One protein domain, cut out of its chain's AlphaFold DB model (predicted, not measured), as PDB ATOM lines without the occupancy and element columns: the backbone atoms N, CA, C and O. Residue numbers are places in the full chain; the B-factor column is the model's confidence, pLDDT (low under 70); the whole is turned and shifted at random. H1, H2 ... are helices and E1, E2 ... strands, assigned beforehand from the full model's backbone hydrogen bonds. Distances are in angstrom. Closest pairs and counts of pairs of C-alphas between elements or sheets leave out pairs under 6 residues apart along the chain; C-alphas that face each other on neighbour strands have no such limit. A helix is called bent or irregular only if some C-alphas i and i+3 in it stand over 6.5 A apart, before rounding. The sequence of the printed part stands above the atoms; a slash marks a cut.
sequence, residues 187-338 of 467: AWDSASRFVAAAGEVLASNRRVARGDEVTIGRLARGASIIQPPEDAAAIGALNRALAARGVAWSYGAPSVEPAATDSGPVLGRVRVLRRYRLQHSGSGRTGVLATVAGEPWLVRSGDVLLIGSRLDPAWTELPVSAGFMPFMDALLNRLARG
ATOM      1  N   ALA A 187     183.328 173.506  55.274       94.56
ATOM      2  CA  ALA A 187     184.661 173.448  55.846       94.56
ATOM      3  C   ALA A 187     184.801 174.578  56.868       94.56
ATOM      4  O   ALA A 187     184.512 175.739  56.577       94.56
ATOM      5  N   TRP A 188     185.264 174.254  58.070       91.94
ATOM      6  CA  TRP A 188     185.574 175.242  59.099       91.94
ATOM      7  C   TRP A 188     187.077 175.321  59.302       91.94
ATOM      8  O   TRP A 188     187.666 174.557  60.060       91.94
ATOM      9  N   ASP A 189     187.680 176.270  58.601       81.12
ATOM     10  CA  ASP A 189     189.100 176.591  58.668       81.12
ATOM     11  C   ASP A 189     189.265 177.913  59.423       81.12
ATOM     12  O   ASP A 189     189.604 178.964  58.880       81.12
ATOM     13  N   SER A 190     188.863 177.867  60.691       75.38
ATOM     14  CA  SER A 190     188.831 179.009  61.591       75.38
ATOM     15  C   SER A 190     189.759 178.744  62.763       75.38
ATOM     16  O   SER A 190     189.652 177.713  63.422       75.38
ATOM     17  N   ALA A 191     190.605 179.722  63.089       73.81
ATOM     18  CA  ALA A 191     191.423 179.687  64.302       73.81
ATOM     19  C   ALA A 191     190.578 179.720  65.597       73.81
ATOM     20  O   ALA A 191     191.093 179.492  66.688       73.81
ATOM     21  N   SER A 192     189.270 180.009  65.510       83.38
ATOM     22  CA  SER A 192     188.374 179.998  66.671       83.38
ATOM     23  C   SER A 192     187.957 178.574  67.042       83.38
ATOM     24  O   SER A 192     187.216 177.914  66.307       83.38
ATOM     25  N   ARG A 193     188.323 178.151  68.259       90.50
ATOM     26  CA  ARG A 193     187.848 176.891  68.857       90.50
ATOM     27  C   ARG A 193     186.320 176.796  68.933       90.50
ATOM     28  O   ARG A 193     185.780 175.698  68.874       90.50
ATOM     29  N   PHE A 194     185.624 177.930  69.053       94.00
ATOM     30  CA  PHE A 194     184.164 177.970  69.163       94.00
ATOM     31  C   PHE A 194     183.493 177.657  67.829       94.00
ATOM     32  O   PHE A 194     182.528 176.901  67.794       94.00
ATOM     33  N   VAL A 195     184.037 178.186  66.729       93.88
ATOM     34  CA  VAL A 195     183.564 177.866  65.374       93.88
ATOM     35  C   VAL A 195     183.812 176.395  65.058       93.88
ATOM     36  O   VAL A 195     182.914 175.734  64.546       93.88
ATOM     37  N   ALA A 196     184.993 175.874  65.404       93.19
ATOM     38  CA  ALA A 196     185.304 174.460  65.217       93.19
ATOM     39  C   ALA A 196     184.337 173.562  66.007       93.19
ATOM     40  O   ALA A 196     183.709 172.684  65.424       93.19
ATOM     41  N   ALA A 197     184.142 173.830  67.304       95.31
ATOM     42  CA  ALA A 197     183.211 173.076  68.142       95.31
ATOM     43  C   ALA A 197     181.764 173.146  67.624       95.31
ATOM     44  O   ALA A 197     181.095 172.117  67.547       95.31
ATOM     45  N   ALA A 198     181.289 174.327  67.217       95.88
ATOM     46  CA  ALA A 198     179.964 174.479  66.618       95.88
ATOM     47  C   ALA A 198     179.831 173.680  65.314       95.88
ATOM     48  O   ALA A 198     178.818 173.012  65.110       95.88
ATOM     49  N   GLY A 199     180.861 173.695  64.462       95.69
ATOM     50  CA  GLY A 199     180.928 172.878  63.251       95.69
ATOM     51  C   GLY A 199     180.812 171.382  63.549       95.69
ATOM     52  O   GLY A 199     179.981 170.706  62.943       95.69
ATOM     53  N   GLU A 200     181.560 170.873  64.536       96.00
ATOM     54  CA  GLU A 200     181.461 169.465  64.952       96.00
ATOM     55  C   GLU A 200     180.068 169.112  65.486       96.00
ATOM     56  O   GLU A 200     179.525 168.063  65.142       96.00
ATOM     57  N   VAL A 201     179.460 169.984  66.298       96.19
ATOM     58  CA  VAL A 201     178.113 169.761  66.848       96.19
ATOM     59  C   VAL A 201     177.053 169.784  65.745       96.19
ATOM     60  O   VAL A 201     176.144 168.954  65.748       96.19
ATOM     61  N   LEU A 202     177.137 170.703  64.782       96.12
ATOM     62  CA  LEU A 202     176.205 170.719  63.650       96.12
ATOM     63  C   LEU A 202     176.376 169.475  62.773       96.12
ATOM     64  O   LEU A 202     175.381 168.900  62.333       96.12
ATOM     65  N   ALA A 203     177.611 169.023  62.556       95.62
ATOM     66  CA  ALA A 203     177.880 167.817  61.785       95.62
ATOM     67  C   ALA A 203     177.397 166.540  62.483       95.62
ATOM     68  O   ALA A 203     176.755 165.703  61.845       95.62
ATOM     69  N   SER A 204     177.625 166.403  63.792       95.88
ATOM     70  CA  SER A 204     177.161 165.243  64.564       95.88
ATOM     71  C   SER A 204     175.634 165.140  64.592       95.88
ATOM     72  O   SER A 204     175.086 164.044  64.498       95.88
ATOM     73  N   ASN A 205     174.943 166.284  64.602       93.69
ATOM     74  CA  ASN A 205     173.486 166.372  64.506       93.69
ATOM     75  C   ASN A 205     172.951 166.339  63.061       93.69
ATOM     76  O   ASN A 205     171.760 166.564  62.848       93.69
ATOM     77  N   ARG A 206     173.807 166.079  62.059       93.44
ATOM     78  CA  ARG A 206     173.457 166.050  60.623       93.44
ATOM     79  C   ARG A 206     172.794 167.339  60.121       93.44
ATOM     80  O   ARG A 206     172.022 167.314  59.166       93.44
ATOM     81  N   ARG A 207     173.093 168.469  60.762       93.75
ATOM     82  CA  ARG A 207     172.656 169.812  60.354       93.75
ATOM     83  C   ARG A 207     173.588 170.436  59.323       93.75
ATOM     84  O   ARG A 207     173.181 171.347  58.620       93.75
ATOM     85  N   VAL A 208     174.812 169.929  59.215       95.06
ATOM     86  CA  VAL A 208     175.827 170.288  58.217       95.06
ATOM     87  C   VAL A 208     176.576 169.004  57.846       95.06
ATOM     88  O   VAL A 208     176.672 168.080  58.649       95.06
ATOM     89  N   ALA A 209     177.101 168.921  56.632       95.25
ATOM     90  CA  ALA A 209     178.012 167.867  56.199       95.25
ATOM     91  C   ALA A 209     179.417 168.447  55.985       95.25
ATOM     92  O   ALA A 209     179.574 169.643  55.765       95.25
ATOM     93  N   ARG A 210     180.460 167.615  56.025       94.69
ATOM     94  CA  ARG A 210     181.817 168.051  55.655       94.69
ATOM     95  C   ARG A 210     181.919 168.232  54.138       94.69
ATOM     96  O   ARG A 210     181.435 167.387  53.388       94.69
ATOM     97  N   GLY A 211     182.578 169.299  53.693       93.69
ATOM     98  CA  GLY A 211     182.935 169.527  52.288       93.69
ATOM     99  C   GLY A 211     183.377 170.965  52.038       93.69
ATOM    100  O   GLY A 211     183.751 171.654  52.976       93.69
ATOM    101  N   ASP A 212     183.364 171.413  50.787       91.81
ATOM    102  CA  ASP A 212     183.976 172.672  50.338       91.81
ATOM    103  C   ASP A 212     182.988 173.646  49.666       91.81
ATOM    104  O   ASP A 212     183.402 174.621  49.039       91.81
ATOM    105  N   GLU A 213     181.680 173.416  49.830       94.38
ATOM    106  CA  GLU A 213     180.622 174.301  49.318       94.38
ATOM    107  C   GLU A 213     180.620 175.642  50.064       94.38
ATOM    108  O   GLU A 213     180.556 176.702  49.441       94.38
ATOM    109  N   VAL A 214     180.720 175.585  51.398       95.50
ATOM    110  CA  VAL A 214     180.764 176.754  52.283       95.50
ATOM    111  C   VAL A 214     182.013 176.677  53.153       95.50
ATOM    112  O   VAL A 214     182.199 175.716  53.889       95.50
ATOM    113  N   THR A 215     182.879 177.683  53.116       95.62
ATOM    114  CA  THR A 215     184.075 177.737  53.969       95.62
ATOM    115  C   THR A 215     183.960 178.867  54.979       95.62
ATOM    116  O   THR A 215     183.753 180.009  54.587       95.62
ATOM    117  N   ILE A 216     184.132 178.583  56.270       95.00
ATOM    118  CA  ILE A 216     184.251 179.616  57.307       95.00
ATOM    119  C   ILE A 216     185.701 179.775  57.761       95.00
ATOM    120  O   ILE A 216     186.379 178.790  58.041       95.00
ATOM    121  N   GLY A 217     186.147 181.028  57.861       91.00
ATOM    122  CA  GLY A 217     187.451 181.432  58.389       91.00
ATOM    123  C   GLY A 217     188.478 181.845  57.330       91.00
ATOM    124  O   GLY A 217     189.359 182.643  57.640       91.00
ATOM    125  N   ARG A 218     188.320 181.418  56.069       90.25
ATOM    126  CA  ARG A 218     189.157 181.864  54.942       90.25
ATOM    127  C   ARG A 218     188.378 182.005  53.642       90.25
ATOM    128  O   ARG A 218     187.325 181.396  53.467       90.25
ATOM    129  N   LEU A 219     188.941 182.766  52.704       92.25
ATOM    130  CA  LEU A 219     188.425 182.854  51.339       92.25
ATOM    131  C   LEU A 219     188.729 181.553  50.580       92.25
ATOM    132  O   LEU A 219     189.885 181.136  50.482       92.25
ATOM    133  N   ALA A 220     187.688 180.923  50.040       91.38
ATOM    134  CA  ALA A 220     187.759 179.697  49.240       91.38
ATOM    135  C   ALA A 220     187.071 179.878  47.877       91.38
ATOM    136  O   ALA A 220     186.528 180.937  47.606       91.38
ATOM    137  N   ARG A 221     187.083 178.870  46.995       87.00
ATOM    138  CA  ARG A 221     186.422 178.980  45.676       87.00
ATOM    139  C   ARG A 221     184.892 179.071  45.766       87.00
ATOM    140  O   ARG A 221     184.299 179.742  44.936       87.00
ATOM    141  N   GLY A 222     184.286 178.389  46.740       88.75
ATOM    142  CA  GLY A 222     182.850 178.448  47.023       88.75
ATOM    143  C   GLY A 222     182.475 179.587  47.971       88.75
ATOM    144  O   GLY A 222     183.291 180.477  48.251       88.75
ATOM    145  N   ALA A 223     181.259 179.520  48.517       94.69
ATOM    146  CA  ALA A 223     180.764 180.523  49.449       94.69
ATOM    147  C   ALA A 223     181.692 180.629  50.666       94.69
ATOM    148  O   ALA A 223     182.141 179.622  51.214       94.69
ATOM    149  N   SER A 224     182.031 181.849  51.069       95.88
ATOM    150  CA  SER A 224     183.045 182.098  52.095       95.88
ATOM    151  C   SER A 224     182.493 182.984  53.203       95.88
ATOM    152  O   SER A 224     182.007 184.078  52.947       95.88
ATOM    153  N   ILE A 225     182.599 182.533  54.449       96.56
ATOM    154  CA  ILE A 225     182.254 183.301  55.644       96.56
ATOM    155  C   ILE A 225     183.553 183.749  56.297       96.56
ATOM    156  O   ILE A 225     184.339 182.937  56.790       96.56
ATOM    157  N   ILE A 226     183.781 185.051  56.312       96.12
ATOM    158  CA  ILE A 226     185.021 185.652  56.773       96.12
ATOM    159  C   ILE A 226     184.759 186.413  58.062       96.12
ATOM    160  O   ILE A 226     183.815 187.190  58.181       96.12
ATOM    161  N   GLN A 227     185.631 186.176  59.028       95.19
ATOM    162  CA  GLN A 227     185.755 186.970  60.240       95.19
ATOM    163  C   GLN A 227     187.125 187.661  60.217       95.19
ATOM    164  O   GLN A 227     188.004 187.235  59.457       95.19
ATOM    165  N   PRO A 228     187.357 188.680  61.058       94.69
ATOM    166  CA  PRO A 228     188.660 189.310  61.130       94.69
ATOM    167  C   PRO A 228     189.747 188.281  61.495       94.69
ATOM    168  O   PRO A 228     189.502 187.424  62.356       94.69
ATOM    169  N   PRO A 229     190.937 188.347  60.873       92.50
ATOM    170  CA  PRO A 229     192.065 187.499  61.224       92.50
ATOM    171  C   PRO A 229     192.504 187.734  62.673       92.50
ATOM    172  O   PRO A 229     192.238 188.777  63.273       92.50
ATOM    173  N   GLU A 230     193.191 186.743  63.237       88.81
ATOM    174  CA  GLU A 230     193.784 186.858  64.569       88.81
ATOM    175  C   GLU A 230     194.885 187.916  64.623       88.81
ATOM    176  O   GLU A 230     194.901 188.739  65.539       88.81
ATOM    177  N   ASP A 231     195.757 187.919  63.616       91.19
ATOM    178  CA  ASP A 231     196.775 188.943  63.431       91.19
ATOM    179  C   ASP A 231     196.193 190.148  62.676       91.19
ATOM    180  O   ASP A 231     195.791 190.049  61.513       91.19
ATOM    181  N   ALA A 232     196.184 191.309  63.333       90.50
ATOM    182  CA  ALA A 232     195.712 192.560  62.751       90.50
ATOM    183  C   ALA A 232     196.535 192.994  61.522       90.50
ATOM    184  O   ALA A 232     195.989 193.640  60.625       90.50
ATOM    185  N   ALA A 233     197.812 192.603  61.423       93.81
ATOM    186  CA  ALA A 233     198.645 192.915  60.262       93.81
ATOM    187  C   ALA A 233     198.130 192.245  58.971       93.81
ATOM    188  O   ALA A 233     198.356 192.750  57.867       93.81
ATOM    189  N   ALA A 234     197.366 191.153  59.091       94.88
ATOM    190  CA  ALA A 234     196.797 190.437  57.954       94.88
ATOM    191  C   ALA A 234     195.569 191.132  57.330       94.88
ATOM    192  O   ALA A 234     195.188 190.784  56.210       94.88
ATOM    193  N   ILE A 235     194.971 192.140  57.986       96.19
ATOM    194  CA  ILE A 235     193.778 192.856  57.485       96.19
ATOM    195  C   ILE A 235     194.019 193.451  56.094       96.19
ATOM    196  O   ILE A 235     193.194 193.293  55.195       96.19
ATOM    197  N   GLY A 236     195.174 194.088  55.879       96.25
ATOM    198  CA  GLY A 236     195.499 194.690  54.585       96.25
ATOM    199  C   GLY A 236     195.599 193.657  53.457       96.25
ATOM    200  O   GLY A 236     195.156 193.915  52.339       96.25
ATOM    201  N   ALA A 237     196.151 192.474  53.745       96.69
ATOM    202  CA  ALA A 237     196.219 191.376  52.781       96.69
ATOM    203  C   ALA A 237     194.832 190.784  52.493       96.69
ATOM    204  O   ALA A 237     194.501 190.552  51.330       96.69
ATOM    205  N   LEU A 238     194.005 190.616  53.528       96.25
ATOM    206  CA  LEU A 238     192.630 190.145  53.395       96.25
ATOM    207  C   LEU A 238     191.782 191.098  52.544       96.25
ATOM    208  O   LEU A 238     191.129 190.647  51.610       96.25
ATOM    209  N   ASN A 239     191.843 192.408  52.795       97.38
ATOM    210  CA  ASN A 239     191.111 193.401  52.002       97.38
ATOM    211  C   ASN A 239     191.519 193.381  50.522       97.38
ATOM    212  O   ASN A 239     190.657 193.479  49.651       97.38
ATOM    213  N   ARG A 240     192.809 193.190  50.212       96.94
ATOM    214  CA  ARG A 240     193.259 193.015  48.820       96.94
ATOM    215  C   ARG A 240     192.700 191.740  48.189       96.94
ATOM    216  O   ARG A 240     192.313 191.770  47.026       96.94
ATOM    217  N   ALA A 241     192.637 190.640  48.939       96.44
ATOM    218  CA  ALA A 241     192.050 189.391  48.457       96.44
ATOM    219  C   ALA A 241     190.531 189.509  48.231       96.44
ATOM    220  O   ALA A 241     190.022 188.994  47.238       96.44
ATOM    221  N   LEU A 242     189.819 190.227  49.107       95.94
ATOM    222  CA  LEU A 242     188.399 190.554  48.944       95.94
ATOM    223  C   LEU A 242     188.167 191.395  47.683       95.94
ATOM    224  O   LEU A 242     187.348 191.022  46.843       95.94
ATOM    225  N   ALA A 243     188.948 192.461  47.496       94.75
ATOM    226  CA  ALA A 243     188.869 193.306  46.308       94.75
ATOM    227  C   ALA A 243     189.182 192.525  45.018       94.75
ATOM    228  O   ALA A 243     188.475 192.670  44.026       94.75
ATOM    229  N   ALA A 244     190.184 191.637  45.037       95.00
ATOM    230  CA  ALA A 244     190.511 190.771  43.902       95.00
ATOM    231  C   ALA A 244     189.384 189.780  43.549       95.00
ATOM    232  O   ALA A 244     189.272 189.363  42.399       95.00
ATOM    233  N   ARG A 245     188.535 189.422  44.522       93.44
ATOM    234  CA  ARG A 245     187.316 188.622  44.321       93.44
ATOM    235  C   ARG A 245     186.110 189.465  43.873       93.44
ATOM    236  O   ARG A 245     185.055 188.909  43.595       93.44
ATOM    237  N   GLY A 246     186.247 190.789  43.796       92.44
ATOM    238  CA  GLY A 246     185.150 191.699  43.459       92.44
ATOM    239  C   GLY A 246     184.175 191.947  44.613       92.44
ATOM    240  O   GLY A 246     183.050 192.380  44.380       92.44
ATOM    241  N   VAL A 247     184.580 191.675  45.856       93.62
ATOM    242  CA  VAL A 247     183.765 191.972  47.040       93.62
ATOM    243  C   VAL A 247     183.765 193.481  47.284       93.62
ATOM    244  O   VAL A 247     184.821 194.083  47.466       93.62
ATOM    245  N   ALA A 248     182.578 194.088  47.337       93.12
ATOM    246  CA  ALA A 248     182.409 195.537  47.505       93.12
ATOM    247  C   ALA A 248     182.639 196.031  48.948       93.12
ATOM    248  O   ALA A 248     182.533 197.228  49.220       93.12
ATOM    249  N   TRP A 249     182.957 195.125  49.873       96.12
ATOM    250  CA  TRP A 249     183.154 195.406  51.291       96.12
ATOM    251  C   TRP A 249     184.584 195.129  51.752       96.12
ATOM    252  O   TRP A 249     185.218 194.161  51.332       96.12
ATOM    253  N   SER A 250     185.063 195.939  52.692       96.56
ATOM    254  CA  SER A 250     186.374 195.775  53.326       96.56
ATOM    255  C   SER A 250     186.327 196.023  54.832       96.56
ATOM    256  O   SER A 250     185.468 196.753  55.328       96.56
ATOM    257  N   TYR A 251     187.292 195.464  55.560       97.44
ATOM    258  CA  TYR A 251     187.514 195.772  56.971       97.44
ATOM    259  C   TYR A 251     188.232 197.119  57.124       97.44
ATOM    260  O   TYR A 251     189.352 197.284  56.642       97.44
ATOM    261  N   GLY A 252     187.586 198.071  57.789       96.31
ATOM    262  CA  GLY A 252     188.100 199.407  58.082       96.31
ATOM    263  C   GLY A 252     188.814 199.494  59.432       96.31
ATOM    264  O   GLY A 252     189.560 198.601  59.821       96.31
ATOM    265  N   ALA A 253     188.591 200.589  60.163       94.75
ATOM    266  CA  ALA A 253     189.200 200.795  61.477       94.75
ATOM    267  C   ALA A 253     188.618 199.847  62.549       94.75
ATOM    268  O   ALA A 253     187.413 199.556  62.522       94.75
ATOM    269  N   PRO A 254     189.438 199.386  63.515       95.25
ATOM    270  CA  PRO A 254     188.939 198.664  64.672       95.25
ATOM    271  C   PRO A 254     188.146 199.604  65.590       95.25
ATOM    272  O   PRO A 254     188.508 200.761  65.793       95.25
ATOM    273  N   SER A 255     187.084 199.076  66.182       94.31
ATOM    274  CA  SER A 255     186.311 199.676  67.261       94.31
ATOM    275  C   SER A 255     186.314 198.728  68.457       94.31
ATOM    276  O   SER A 255     186.054 197.527  68.327       94.31
ATOM    277  N   VAL A 256     186.628 199.278  69.627       93.94
ATOM    278  CA  VAL A 256     186.628 198.580  70.924       93.94
ATOM    279  C   VAL A 256     185.516 199.087  71.841       93.94
ATOM    280  O   VAL A 256     185.507 198.783  73.030       93.94
ATOM    281  N   GLU A 257     184.598 199.883  71.294       93.19
ATOM    282  CA  GLU A 257     183.442 200.398  72.015       93.19
ATOM    283  C   GLU A 257     182.369 199.307  72.098       93.19
ATOM    284  O   GLU A 257     181.849 198.880  71.055       93.19
ATOM    285  N   PRO A 258     182.024 198.840  73.314       93.75
ATOM    286  CA  PRO A 258     180.998 197.831  73.477       93.75
ATOM    287  C   PRO A 258     179.635 198.363  73.039       93.75
ATOM    288  O   PRO A 258     179.179 199.399  73.517       93.75
ATOM    289  N   ALA A 259     178.956 197.608  72.189       94.62
ATOM    290  CA  ALA A 259     177.610 197.905  71.724       94.62
ATOM    291  C   ALA A 259     176.797 196.611  71.614       94.62
ATOM    292  O   ALA A 259     177.332 195.514  71.767       94.62
ATOM    293  N   ALA A 260     175.493 196.727  71.384       92.75
ATOM    294  CA  ALA A 260     174.640 195.579  71.108       92.75
ATOM    295  C   ALA A 260     174.247 195.561  69.631       92.75
ATOM    296  O   ALA A 260     174.143 196.619  69.011       92.75
ATOM    297  N   THR A 261     174.002 194.369  69.090       90.75
ATOM    298  CA  THR A 261     173.276 194.243  67.825       90.75
ATOM    299  C   THR A 261     171.897 194.884  67.958       90.75
ATOM    300  O   THR A 261     171.220 194.729  68.982       90.75
ATOM    301  N   ASP A 262     171.504 195.636  66.939       84.56
ATOM    302  CA  ASP A 262     170.270 196.430  66.898       84.56
ATOM    303  C   ASP A 262     169.426 196.175  65.643       84.56
ATOM    304  O   ASP A 262     168.296 196.648  65.558       84.56
ATOM    305  N   SER A 263     169.922 195.360  64.710       73.62
ATOM    306  CA  SER A 263     169.129 194.816  63.611       73.62
ATOM    307  C   SER A 263     169.563 193.397  63.246       73.62
ATOM    308  O   SER A 263     170.691 192.977  63.524       73.62
ATOM    309  N   GLY A 264     168.657 192.670  62.592       64.75
ATOM    310  CA  GLY A 264     168.967 191.433  61.887       64.75
ATOM    311  C   GLY A 264     167.910 190.342  62.083       64.75
ATOM    312  O   GLY A 264     167.509 190.065  63.211       64.75
ATOM    313  N   PRO A 265     167.492 189.642  61.016       56.81
ATOM    314  CA  PRO A 265     166.424 188.645  61.087       56.81
ATOM    315  C   PRO A 265     166.891 187.282  61.637       56.81
ATOM    316  O   PRO A 265     166.156 186.299  61.578       56.81
ATOM    317  N   VAL A 266     168.144 187.178  62.097       63.81
ATOM    318  CA  VAL A 266     168.778 185.917  62.541       63.81
ATOM    319  C   VAL A 266     169.304 186.005  63.974       63.81
ATOM    320  O   VAL A 266     169.522 184.981  64.617       63.81
ATOM    321  N   LEU A 267     169.514 187.215  64.490       74.19
ATOM    322  CA  LEU A 267     170.194 187.453  65.755       74.19
ATOM    323  C   LEU A 267     169.334 188.332  66.649       74.19
ATOM    324  O   LEU A 267     168.889 189.399  66.243       74.19
ATOM    325  N   GLY A 268     169.154 187.892  67.892       76.81
ATOM    326  CA  GLY A 268     168.654 188.765  68.946       76.81
ATOM    327  C   GLY A 268     169.690 189.820  69.341       76.81
ATOM    328  O   GLY A 268     170.755 189.952  68.732       76.81
ATOM    329  N   ARG A 269     169.395 190.543  70.422       87.69
ATOM    330  CA  ARG A 269     170.306 191.529  71.006       87.69
ATOM    331  C   ARG A 269     171.511 190.827  71.639       87.69
ATOM    332  O   ARG A 269     171.380 190.154  72.657       87.69
ATOM    333  N   VAL A 270     172.679 190.992  71.035       91.69
ATOM    334  CA  VAL A 270     173.938 190.346  71.417       91.69
ATOM    335  C   VAL A 270     174.991 191.417  71.614       91.69
ATOM    336  O   VAL A 270     175.144 192.314  70.786       91.69
ATOM    337  N   ARG A 271     175.745 191.325  72.710       94.81
ATOM    338  CA  ARG A 271     176.816 192.277  72.984       94.81
ATOM    339  C   ARG A 271     178.042 191.989  72.120       94.81
ATOM    340  O   ARG A 271     178.541 190.863  72.045       94.81
ATOM    341  N   VAL A 272     178.553 193.039  71.494       96.56
ATOM    342  CA  VAL A 272     179.773 193.059  70.692       96.56
ATOM    343  C   VAL A 272     180.756 193.999  71.375       96.56
ATOM    344  O   VAL A 272     180.477 195.179  71.558       96.56
ATOM    345  N   LEU A 273     181.896 193.456  71.788       97.00
ATOM    346  CA  LEU A 273     182.937 194.144  72.552       97.00
ATOM    347  C   LEU A 273     184.011 194.741  71.641       97.00
ATOM    348  O   LEU A 273     184.584 195.780  71.948       97.00
ATOM    349  N   ARG A 274     184.315 194.052  70.537       96.44
ATOM    350  CA  ARG A 274     185.329 194.452  69.558       96.44
ATOM    351  C   ARG A 274     184.830 194.125  68.166       96.44
ATOM    352  O   ARG A 274     184.251 193.059  67.953       96.44
ATOM    353  N   ARG A 275     185.070 195.016  67.214       96.56
ATOM    354  CA  ARG A 275     184.744 194.805  65.801       96.56
ATOM    355  C   ARG A 275     185.662 195.623  64.913       96.56
ATOM    356  O   ARG A 275     186.207 196.627  65.343       96.56
ATOM    357  N   TYR A 276     185.793 195.227  63.664       97.50
ATOM    358  CA  TYR A 276     186.229 196.110  62.597       97.50
ATOM    359  C   TYR A 276     184.992 196.707  61.934       97.50
ATOM    360  O   TYR A 276     184.018 195.994  61.689       97.50
ATOM    361  N   ARG A 277     185.027 198.008  61.638       96.44
ATOM    362  CA  ARG A 277     183.968 198.651  60.854       96.44
ATOM    363  C   ARG A 277     183.981 198.087  59.439       96.44
ATOM    364  O   ARG A 277     185.017 198.135  58.783       96.44
ATOM    365  N   LEU A 278     182.855 197.569  58.969       97.00
ATOM    366  CA  LEU A 278     182.725 197.130  57.582       97.00
ATOM    367  C   LEU A 278     182.444 198.355  56.707       97.00
ATOM    368  O   LEU A 278     181.535 199.130  56.995       97.00
ATOM    369  N   GLN A 279     183.258 198.558  55.673       95.50
ATOM    370  CA  GLN A 279     183.181 199.713  54.777       95.50
ATOM    371  C   GLN A 279     182.758 199.264  53.383       95.50
ATOM    372  O   GLN A 279     183.392 198.379  52.807       95.50
ATOM    373  N   HIS A 280     181.702 199.880  52.856       93.88
ATOM    374  CA  HIS A 280     181.226 199.644  51.501       93.88
ATOM    375  C   HIS A 280     181.936 200.585  50.524       93.88
ATOM    376  O   HIS A 280     182.060 201.780  50.786       93.88
ATOM    377  N   SER A 281     182.404 200.044  49.404       86.94
ATOM    378  CA  SER A 281     183.151 200.780  48.374       86.94
ATOM    379  C   SER A 281     182.321 201.113  47.129       86.94
ATOM    380  O   SER A 281     182.799 201.839  46.260       86.94
ATOM    381  N   GLY A 282     181.080 200.617  47.038       76.44
ATOM    382  CA  GLY A 282     180.187 200.826  45.896       76.44
ATOM    383  C   GLY A 282     179.001 201.755  46.179       76.44
ATOM    384  O   GLY A 282     178.693 202.093  47.322       76.44
ATOM    385  N   SER A 283     178.290 202.126  45.117       66.00
ATOM    386  CA  SER A 283     176.946 202.713  45.175       66.00
ATOM    387  C   SER A 283     175.905 201.633  44.875       66.00
ATOM    388  O   SER A 283     176.065 200.903  43.897       66.00
ATOM    389  N   GLY A 284     174.839 201.539  45.669       70.56
ATOM    390  CA  GLY A 284     173.751 200.577  45.465       70.56
ATOM    391  C   GLY A 284     173.537 199.668  46.672       70.56
ATOM    392  O   GLY A 284     173.841 200.058  47.798       70.56
ATOM    393  N   ARG A 285     173.012 198.462  46.417       73.25
ATOM    394  CA  ARG A 285     172.696 197.473  47.455       73.25
ATOM    395  C   ARG A 285     173.922 197.141  48.289       73.25
ATOM    396  O   ARG A 285     174.963 196.734  47.781       73.25
ATOM    397  N   THR A 286     173.745 197.292  49.582       82.81
ATOM    398  CA  THR A 286     174.726 197.091  50.633       82.81
ATOM    399  C   THR A 286     174.765 195.626  51.077       82.81
ATOM    400  O   THR A 286     175.825 195.120  51.435       82.81
ATOM    401  N   GLY A 287     173.642 194.902  51.022       85.88
ATOM    402  CA  GLY A 287     173.586 193.507  51.477       85.88
ATOM    403  C   GLY A 287     173.831 193.364  52.985       85.88
ATOM    404  O   GLY A 287     174.348 192.343  53.444       85.88
ATOM    405  N   VAL A 288     173.513 194.403  53.762       88.88
ATOM    406  CA  VAL A 288     173.622 194.388  55.225       88.88
ATOM    407  C   VAL A 288     172.550 193.468  55.803       88.88
ATOM    408  O   VAL A 288     171.364 193.616  55.528       88.88
ATOM    409  N   LEU A 289     172.980 192.508  56.621       87.56
ATOM    410  CA  LEU A 289     172.117 191.514  57.262       87.56
ATOM    411  C   LEU A 289     171.945 191.763  58.764       87.56
ATOM    412  O   LEU A 289     170.958 191.312  59.341       87.56
ATOM    413  N   ALA A 290     172.908 192.428  59.408       89.69
ATOM    414  CA  ALA A 290     172.819 192.841  60.806       89.69
ATOM    415  C   ALA A 290     173.718 194.051  61.082       89.69
ATOM    416  O   ALA A 290     174.802 194.180  60.497       89.69
ATOM    417  N   THR A 291     173.294 194.888  62.025       91.56
ATOM    418  CA  THR A 291     174.022 196.077  62.483       91.56
ATOM    419  C   THR A 291     174.338 196.017  63.975       91.56
ATOM    420  O   THR A 291     173.743 195.245  64.734       91.56
ATOM    421  N   VAL A 292     175.318 196.824  64.382       94.31
ATOM    422  CA  VAL A 292     175.701 197.089  65.771       94.31
ATOM    423  C   VAL A 292     175.845 198.599  65.925       94.31
ATOM    424  O   VAL A 292     176.736 199.189  65.315       94.31
ATOM    425  N   ALA A 293     174.995 199.212  66.751       91.00
ATOM    426  CA  ALA A 293     174.906 200.669  66.900       91.00
ATOM    427  C   ALA A 293     174.729 201.399  65.550       91.00
ATOM    428  O   ALA A 293     175.407 202.386  65.271       91.00
ATOM    429  N   GLY A 294     173.868 200.863  64.685       89.75
ATOM    430  CA  GLY A 294     173.577 201.376  63.345       89.75
ATOM    431  C   GLY A 294     174.668 201.126  62.299       89.75
ATOM    432  O   GLY A 294     174.452 201.404  61.123       89.75
ATOM    433  N   GLU A 295     175.828 200.580  62.678       92.88
ATOM    434  CA  GLU A 295     176.915 200.268  61.745       92.88
ATOM    435  C   GLU A 295     176.823 198.813  61.241       92.88
ATOM    436  O   GLU A 295     176.541 197.912  62.038       92.88
ATOM    437  N   PRO A 296     177.118 198.531  59.956       93.31
ATOM    438  CA  PRO A 296     177.139 197.171  59.418       93.31
ATOM    439  C   PRO A 296     178.071 196.231  60.191       93.31
ATOM    440  O   PRO A 296     179.261 196.507  60.369       93.31
ATOM    441  N   TRP A 297     177.534 195.085  60.613       94.56
ATOM    442  CA  TRP A 297     178.269 194.062  61.361       94.56
ATOM    443  C   TRP A 297     178.271 192.696  60.675       94.56
ATOM    444  O   TRP A 297     179.262 191.976  60.763       94.56
ATOM    445  N   LEU A 298     177.202 192.349  59.962       94.12
ATOM    446  CA  LEU A 298     177.140 191.175  59.097       94.12
ATOM    447  C   LEU A 298     176.664 191.627  57.722       94.12
ATOM    448  O   LEU A 298     175.575 192.190  57.615       94.12
ATOM    449  N   VAL A 299     177.460 191.384  56.685       92.81
ATOM    450  CA  VAL A 299     177.137 191.797  55.311       92.81
ATOM    451  C   VAL A 299     177.374 190.658  54.336       92.81
ATOM    452  O   VAL A 299     178.269 189.835  54.540       92.81
ATOM    453  N   ARG A 300     176.591 190.635  53.261       91.00
ATOM    454  CA  ARG A 300     176.726 189.718  52.132       91.00
ATOM    455  C   ARG A 300     177.125 190.493  50.883       91.00
ATOM    456  O   ARG A 300     176.529 191.510  50.553       91.00
ATOM    457  N   SER A 301     178.104 189.970  50.157       90.75
ATOM    458  CA  SER A 301     178.523 190.468  48.851       90.75
ATOM    459  C   SER A 301     178.785 189.275  47.939       90.75
ATOM    460  O   SER A 301     179.803 188.594  48.068       90.75
ATOM    461  N   GLY A 302     177.818 188.975  47.070       87.88
ATOM    462  CA  GLY A 302     177.841 187.762  46.256       87.88
ATOM    463  C   GLY A 302     177.870 186.504  47.125       87.88
ATOM    464  O   GLY A 302     176.966 186.271  47.927       87.88
ATOM    465  N   ASP A 303     178.923 185.707  46.973       90.94
ATOM    466  CA  ASP A 303     179.150 184.462  47.709       90.94
ATOM    467  C   ASP A 303     179.999 184.645  48.983       90.94
ATOM    468  O   ASP A 303     180.335 183.666  49.653       90.94
ATOM    469  N   VAL A 304     180.331 185.888  49.351       94.94
ATOM    470  CA  VAL A 304     181.098 186.201  50.560       94.94
ATOM    471  C   VAL A 304     180.214 186.845  51.621       94.94
ATOM    472  O   VAL A 304     179.545 187.848  51.378       94.94
ATOM    473  N   LEU A 305     180.268 186.298  52.832       95.62
ATOM    474  CA  LEU A 305     179.749 186.910  54.048       95.62
ATOM    475  C   LEU A 305     180.909 187.454  54.878       95.62
ATOM    476  O   LEU A 305     181.848 186.714  55.169       95.62
ATOM    477  N   LEU A 306     180.833 188.715  55.303       96.75
ATOM    478  CA  LEU A 306     181.783 189.295  56.253       96.75
ATOM    479  C   LEU A 306     181.104 189.526  57.598       96.75
ATOM    480  O   LEU A 306     180.029 190.118  57.665       96.75
ATOM    481  N   ILE A 307     181.774 189.100  58.665       96.12
ATOM    482  CA  ILE A 307     181.418 189.391  60.052       96.12
ATOM    483  C   ILE A 307     182.420 190.419  60.571       96.12
ATOM    484  O   ILE A 307     183.629 190.229  60.424       96.12
ATOM    485  N   GLY A 308     181.941 191.499  61.185       96.06
ATOM    486  CA  GLY A 308     182.767 192.573  61.738       96.06
ATOM    487  C   GLY A 308     183.571 192.145  62.967       96.06
ATOM    488  O   GLY A 308     184.582 192.761  63.292       96.06
ATOM    489  N   SER A 309     183.168 191.067  63.638       95.56
ATOM    490  CA  SER A 309     183.820 190.538  64.839       95.56
ATOM    491  C   SER A 309     184.235 189.087  64.665       95.56
ATOM    492  O   SER A 309     183.604 188.327  63.933       95.56
ATOM    493  N   ARG A 310     185.276 188.675  65.395       94.75
ATOM    494  CA  ARG A 310     185.574 187.251  65.573       94.75
ATOM    495  C   ARG A 310     184.455 186.604  66.383       94.75
ATOM    496  O   ARG A 310     183.970 187.204  67.340       94.75
ATOM    497  N   LEU A 311     184.093 185.369  66.042       94.50
ATOM    498  CA  LEU A 311     183.208 184.537  66.861       94.50
ATOM    499  C   LEU A 311     184.007 183.962  68.039       94.50
ATOM    500  O   LEU A 311     184.346 182.777  68.082       94.50
ATOM    501  N   ASP A 312     184.372 184.860  68.952       94.00
ATOM    502  CA  ASP A 312     185.157 184.616  70.158       94.00
ATOM    503  C   ASP A 312     184.617 185.493  71.311       94.00
ATOM    504  O   ASP A 312     184.332 186.672  71.071       94.00
ATOM    505  N   PRO A 313     184.497 184.977  72.552       95.19
ATOM    506  CA  PRO A 313     184.022 185.732  73.716       95.19
ATOM    507  C   PRO A 313     184.782 187.029  74.010       95.19
ATOM    508  O   PRO A 313     184.211 187.950  74.586       95.19
ATOM    509  N   ALA A 314     186.049 187.146  73.598       94.31
ATOM    510  CA  ALA A 314     186.809 188.389  73.732       94.31
ATOM    511  C   ALA A 314     186.343 189.500  72.765       94.31
ATOM    512  O   ALA A 314     186.726 190.660  72.924       94.31
ATOM    513  N   TRP A 315     185.543 189.152  71.754       96.19
ATOM    514  CA  TRP A 315     185.035 190.058  70.721       96.19
ATOM    515  C   TRP A 315     183.516 190.207  70.765       96.19
ATOM    516  O   TRP A 315     183.005 191.290  70.488       96.19
ATOM    517  N   THR A 316     182.784 189.154  71.120       95.31
ATOM    518  CA  THR A 316     181.322 189.154  71.216       95.31
ATOM    519  C   THR A 316     180.849 188.065  72.168       95.31
ATOM    520  O   THR A 316     181.412 186.978  72.201       95.31
ATOM    521  N   GLU A 317     179.779 188.328  72.913       95.31
ATOM    522  CA  GLU A 317     179.163 187.348  73.818       95.31
ATOM    523  C   GLU A 317     178.413 186.232  73.063       95.31
ATOM    524  O   GLU A 317     177.952 185.271  73.679       95.31
ATOM    525  N   LEU A 318     178.316 186.315  71.727       94.38
ATOM    526  CA  LEU A 318     177.581 185.346  70.916       94.38
ATOM    527  C   LEU A 318     177.972 183.885  71.204       94.38
ATOM    528  O   LEU A 318     177.046 183.122  71.468       94.38
ATOM    529  N   PRO A 319     179.262 183.473  71.237       95.00
ATOM    530  CA  PRO A 319     179.654 182.066  71.364       95.00
ATOM    531  C   PRO A 319     179.279 181.404  72.690       95.00
ATOM    532  O   PRO A 319     179.269 180.178  72.773       95.00
ATOM    533  N   VAL A 320     178.994 182.198  73.726       93.88
ATOM    534  CA  VAL A 320     178.566 181.716  75.051       93.88
ATOM    535  C   VAL A 320     177.064 181.890  75.280       93.88
ATOM    536  O   VAL A 320     176.553 181.527  76.336       93.88
ATOM    537  N   SER A 321     176.343 182.430  74.297       92.69
ATOM    538  CA  SER A 321     174.895 182.619  74.357       92.69
ATOM    539  C   SER A 321     174.133 181.408  73.809       92.69
ATOM    540  O   SER A 321     174.629 180.660  72.964       92.69
ATOM    541  N   ALA A 322     172.863 181.276  74.199       90.19
ATOM    542  CA  ALA A 322     171.954 180.284  73.620       90.19
ATOM    543  C   ALA A 322     171.716 180.485  72.105       90.19
ATOM    544  O   ALA A 322     171.346 179.547  71.403       90.19
ATOM    545  N   GLY A 323     171.954 181.696  71.588       89.88
ATOM    546  CA  GLY A 323     171.778 182.038  70.177       89.88
ATOM    547  C   GLY A 323     172.909 181.570  69.258       89.88
ATOM    548  O   GLY A 323     172.748 181.636  68.042       89.88
ATOM    549  N   PHE A 324     174.033 181.071  69.794       93.62
ATOM    550  CA  PHE A 324     175.200 180.741  68.970       93.62
ATOM    551  C   PHE A 324     174.943 179.621  67.964       93.62
ATOM    552  O   PHE A 324     175.238 179.770  66.781       93.62
ATOM    553  N   MET A 325     174.386 178.499  68.424       93.56
ATOM    554  CA  MET A 325     174.136 177.340  67.565       93.56
ATOM    555  C   MET A 325     173.082 177.633  66.485       93.56
ATOM    556  O   MET A 325     173.362 177.337  65.323       93.56
ATOM    557  N   PRO A 326     171.927 178.264  66.799       91.62
ATOM    558  CA  PRO A 326     170.990 178.733  65.776       91.62
ATOM    559  C   PRO A 326     171.624 179.692  64.764       91.62
ATOM    560  O   PRO A 326     171.375 179.569  63.566       91.62
ATOM    561  N   PHE A 327     172.475 180.615  65.226       92.44
ATOM    562  CA  PHE A 327     173.193 181.524  64.339       92.44
ATOM    563  C   PHE A 327     174.138 180.769  63.400       92.44
ATOM    564  O   PHE A 327     174.097 181.000  62.197       92.44
ATOM    565  N   MET A 328     174.949 179.841  63.917       94.12
ATOM    566  CA  MET A 328     175.876 179.041  63.111       94.12
ATOM    567  C   MET A 328     175.152 178.159  62.087       94.12
ATOM    568  O   MET A 328     175.593 178.066  60.942       94.12
ATOM    569  N   ASP A 329     174.026 177.553  62.472       93.19
ATOM    570  CA  ASP A 329     173.173 176.776  61.568       93.19
ATOM    571  C   ASP A 329     172.635 177.653  60.428       93.19
ATOM    572  O   ASP A 329     172.809 177.321  59.255       93.19
ATOM    573  N   ALA A 330     172.060 178.815  60.756       91.56
ATOM    574  CA  ALA A 330     171.547 179.759  59.766       91.56
ATOM    575  C   ALA A 330     172.655 180.316  58.860       91.56
ATOM    576  O   ALA A 330     172.464 180.438  57.648       91.56
ATOM    577  N   LEU A 331     173.824 180.620  59.425       92.81
ATOM    578  CA  LEU A 331     174.971 181.162  58.707       92.81
ATOM    579  C   LEU A 331     175.458 180.197  57.620       92.81
ATOM    580  O   LEU A 331     175.641 180.605  56.475       92.81
ATOM    581  N   LEU A 332     175.617 178.918  57.971       94.06
ATOM    582  CA  LEU A 332     176.122 177.883  57.069       94.06
ATOM    583  C   LEU A 332     175.062 177.407  56.074       94.06
ATOM    584  O   LEU A 332     175.360 177.255  54.892       94.06
ATOM    585  N   ASN A 333     173.833 177.165  56.531       92.44
ATOM    586  CA  ASN A 333     172.816 176.544  55.690       92.44
ATOM    587  C   ASN A 333     172.025 177.526  54.827       92.44
ATOM    588  O   ASN A 333     171.525 177.118  53.779       92.44
ATOM    589  N   ARG A 334     171.889 178.785  55.253       90.19
ATOM    590  CA  ARG A 334     170.979 179.747  54.622       90.19
ATOM    591  C   ARG A 334     171.694 181.004  54.156       90.19
ATOM    592  O   ARG A 334     171.757 181.264  52.957       90.19
ATOM    593  N   LEU A 335     172.304 181.747  55.081       90.56
ATOM    594  CA  LEU A 335     172.891 183.049  54.761       90.56
ATOM    595  C   LEU A 335     174.022 182.933  53.740       90.56
ATOM    596  O   LEU A 335     174.112 183.775  52.850       90.56
ATOM    597  N   ALA A 336     174.864 181.894  53.823       89.75
ATOM    598  CA  ALA A 336     175.923 181.651  52.841       89.75
ATOM    599  C   ALA A 336     175.368 181.418  51.425       89.75
ATOM    600  O   ALA A 336     175.988 181.815  50.439       89.75
ATOM    601  N   ARG A 337     174.152 180.874  51.315       86.44
ATOM    602  CA  ARG A 337     173.450 180.619  50.047       86.44
ATOM    603  C   ARG A 337     172.580 181.778  49.569       86.44
ATOM    604  O   ARG A 337     172.090 181.736  48.452       86.44
ATOM    605  N   GLY A 338     172.442 182.824  50.377       85.88
ATOM    606  CA  GLY A 338     171.631 184.002  50.053       85.88
ATOM    607  C   GLY A 338     170.189 183.851  50.468       85.88
ATOM    608  O   GLY A 338     169.355 184.652  50.079       85.88
TER     609      GLY A 338
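What this domain is: This is residues 187 to 338 of the 467 residues of an uncharacterized protein of Gemmatimonadales bacterium (UniProt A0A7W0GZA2). A six-stranded sheet, curled like part of a barrel, has the two-stranded sheet E3 E5 face to face with part of it, and H2 packs on E3. Away from that small sheet, H1 and H3 meet at a steep angle, and the last turn of H3 reaches the E1 E2 end of the large sheet. The 152 printed residues hold three named helices and eight named strands, in the order H1 E1 E2 H2 E3 E4 E5 E6 E7 E8 H3; the class is mixed, helices and strands. The large sheet runs E1 E2 E8 E7 E6 E4 and is mixed, while E3 and E5 are antiparallel. The whole is compact, with a radius of gyration of the C-alphas of 14.2 A and spans of 40 by 33 by 29 A.

Where its parts are: Start in the large sheet with E1, residues 214 to 216, and E2, residues 223 to 226. Next across it come E8, residues 304 to 307, E7, residues 295 to 301 and 16.3 A long, E6, residues 288 to 292, and E4, residues 259 to 263. The small sheet holds E3, residues 249 to 255, 16.8 A, and E5, residues 275 to 280, 15.5 A. Find C-alpha 193 at (187.848, 176.891, 68.857), where H1 begins its 16.4 A to residue 204. H2, residues 232 to 244, spans 19.6 A and is only just irregular: C-alphas 233 and 236 are 6.7 A apart. H3, residues 324 to 333, ends at C-alpha 333, (172.816, 176.544, 55.690).

How they stand to each other: The large sheet is twisted, and E1 and E4 are its edge strands. E1 and E2 are parallel, with N 225 and O 215 at 2.8 A; E2 and E8 are parallel too, with N 305 and O 224 at 2.8 A. E6, E7 and E8 form a meander, each strand the antiparallel neighbour of the one before; look at N 306 and O 299, 2.9 A, and N 297 and O 290, 2.9 A. E4 and E6 are antiparallel, with N 262 and O 291 at 3.2 A. The two sheets form a sandwich, two sheets face to face, their best planes 3 degrees apart; the closest C-alphas of E5 and E7 are those of Leu 278 and Pro 296, 5.9 A. In E3 and E5, N 252 and O 277 are 2.8 A apart. The closest C-alphas of H2 and E3 are those of Asn 239 and Ser 250, 5.5 A. H3 only grazes the large sheet with residues 331 to 333. H1 touches H3 with residues 198 to 202 alone, at a steep tilt of 67 degrees, C-alphas 198 and 325 being closest at 6.6 A. Every O i to N i+4 pair is within hydrogen-bond range in H1 and H3, and 7 of 9 are in H2.

The domain as a whole: The farthest C-alphas, those of Ser 204 and Ser 283, are 42.2 A apart. The printed part has no cut. The links E4 to E5 and E8 to H3 are long, the second being residues 308 to 323. Confidence is under 70 at residues 264 to 266 and residue 283.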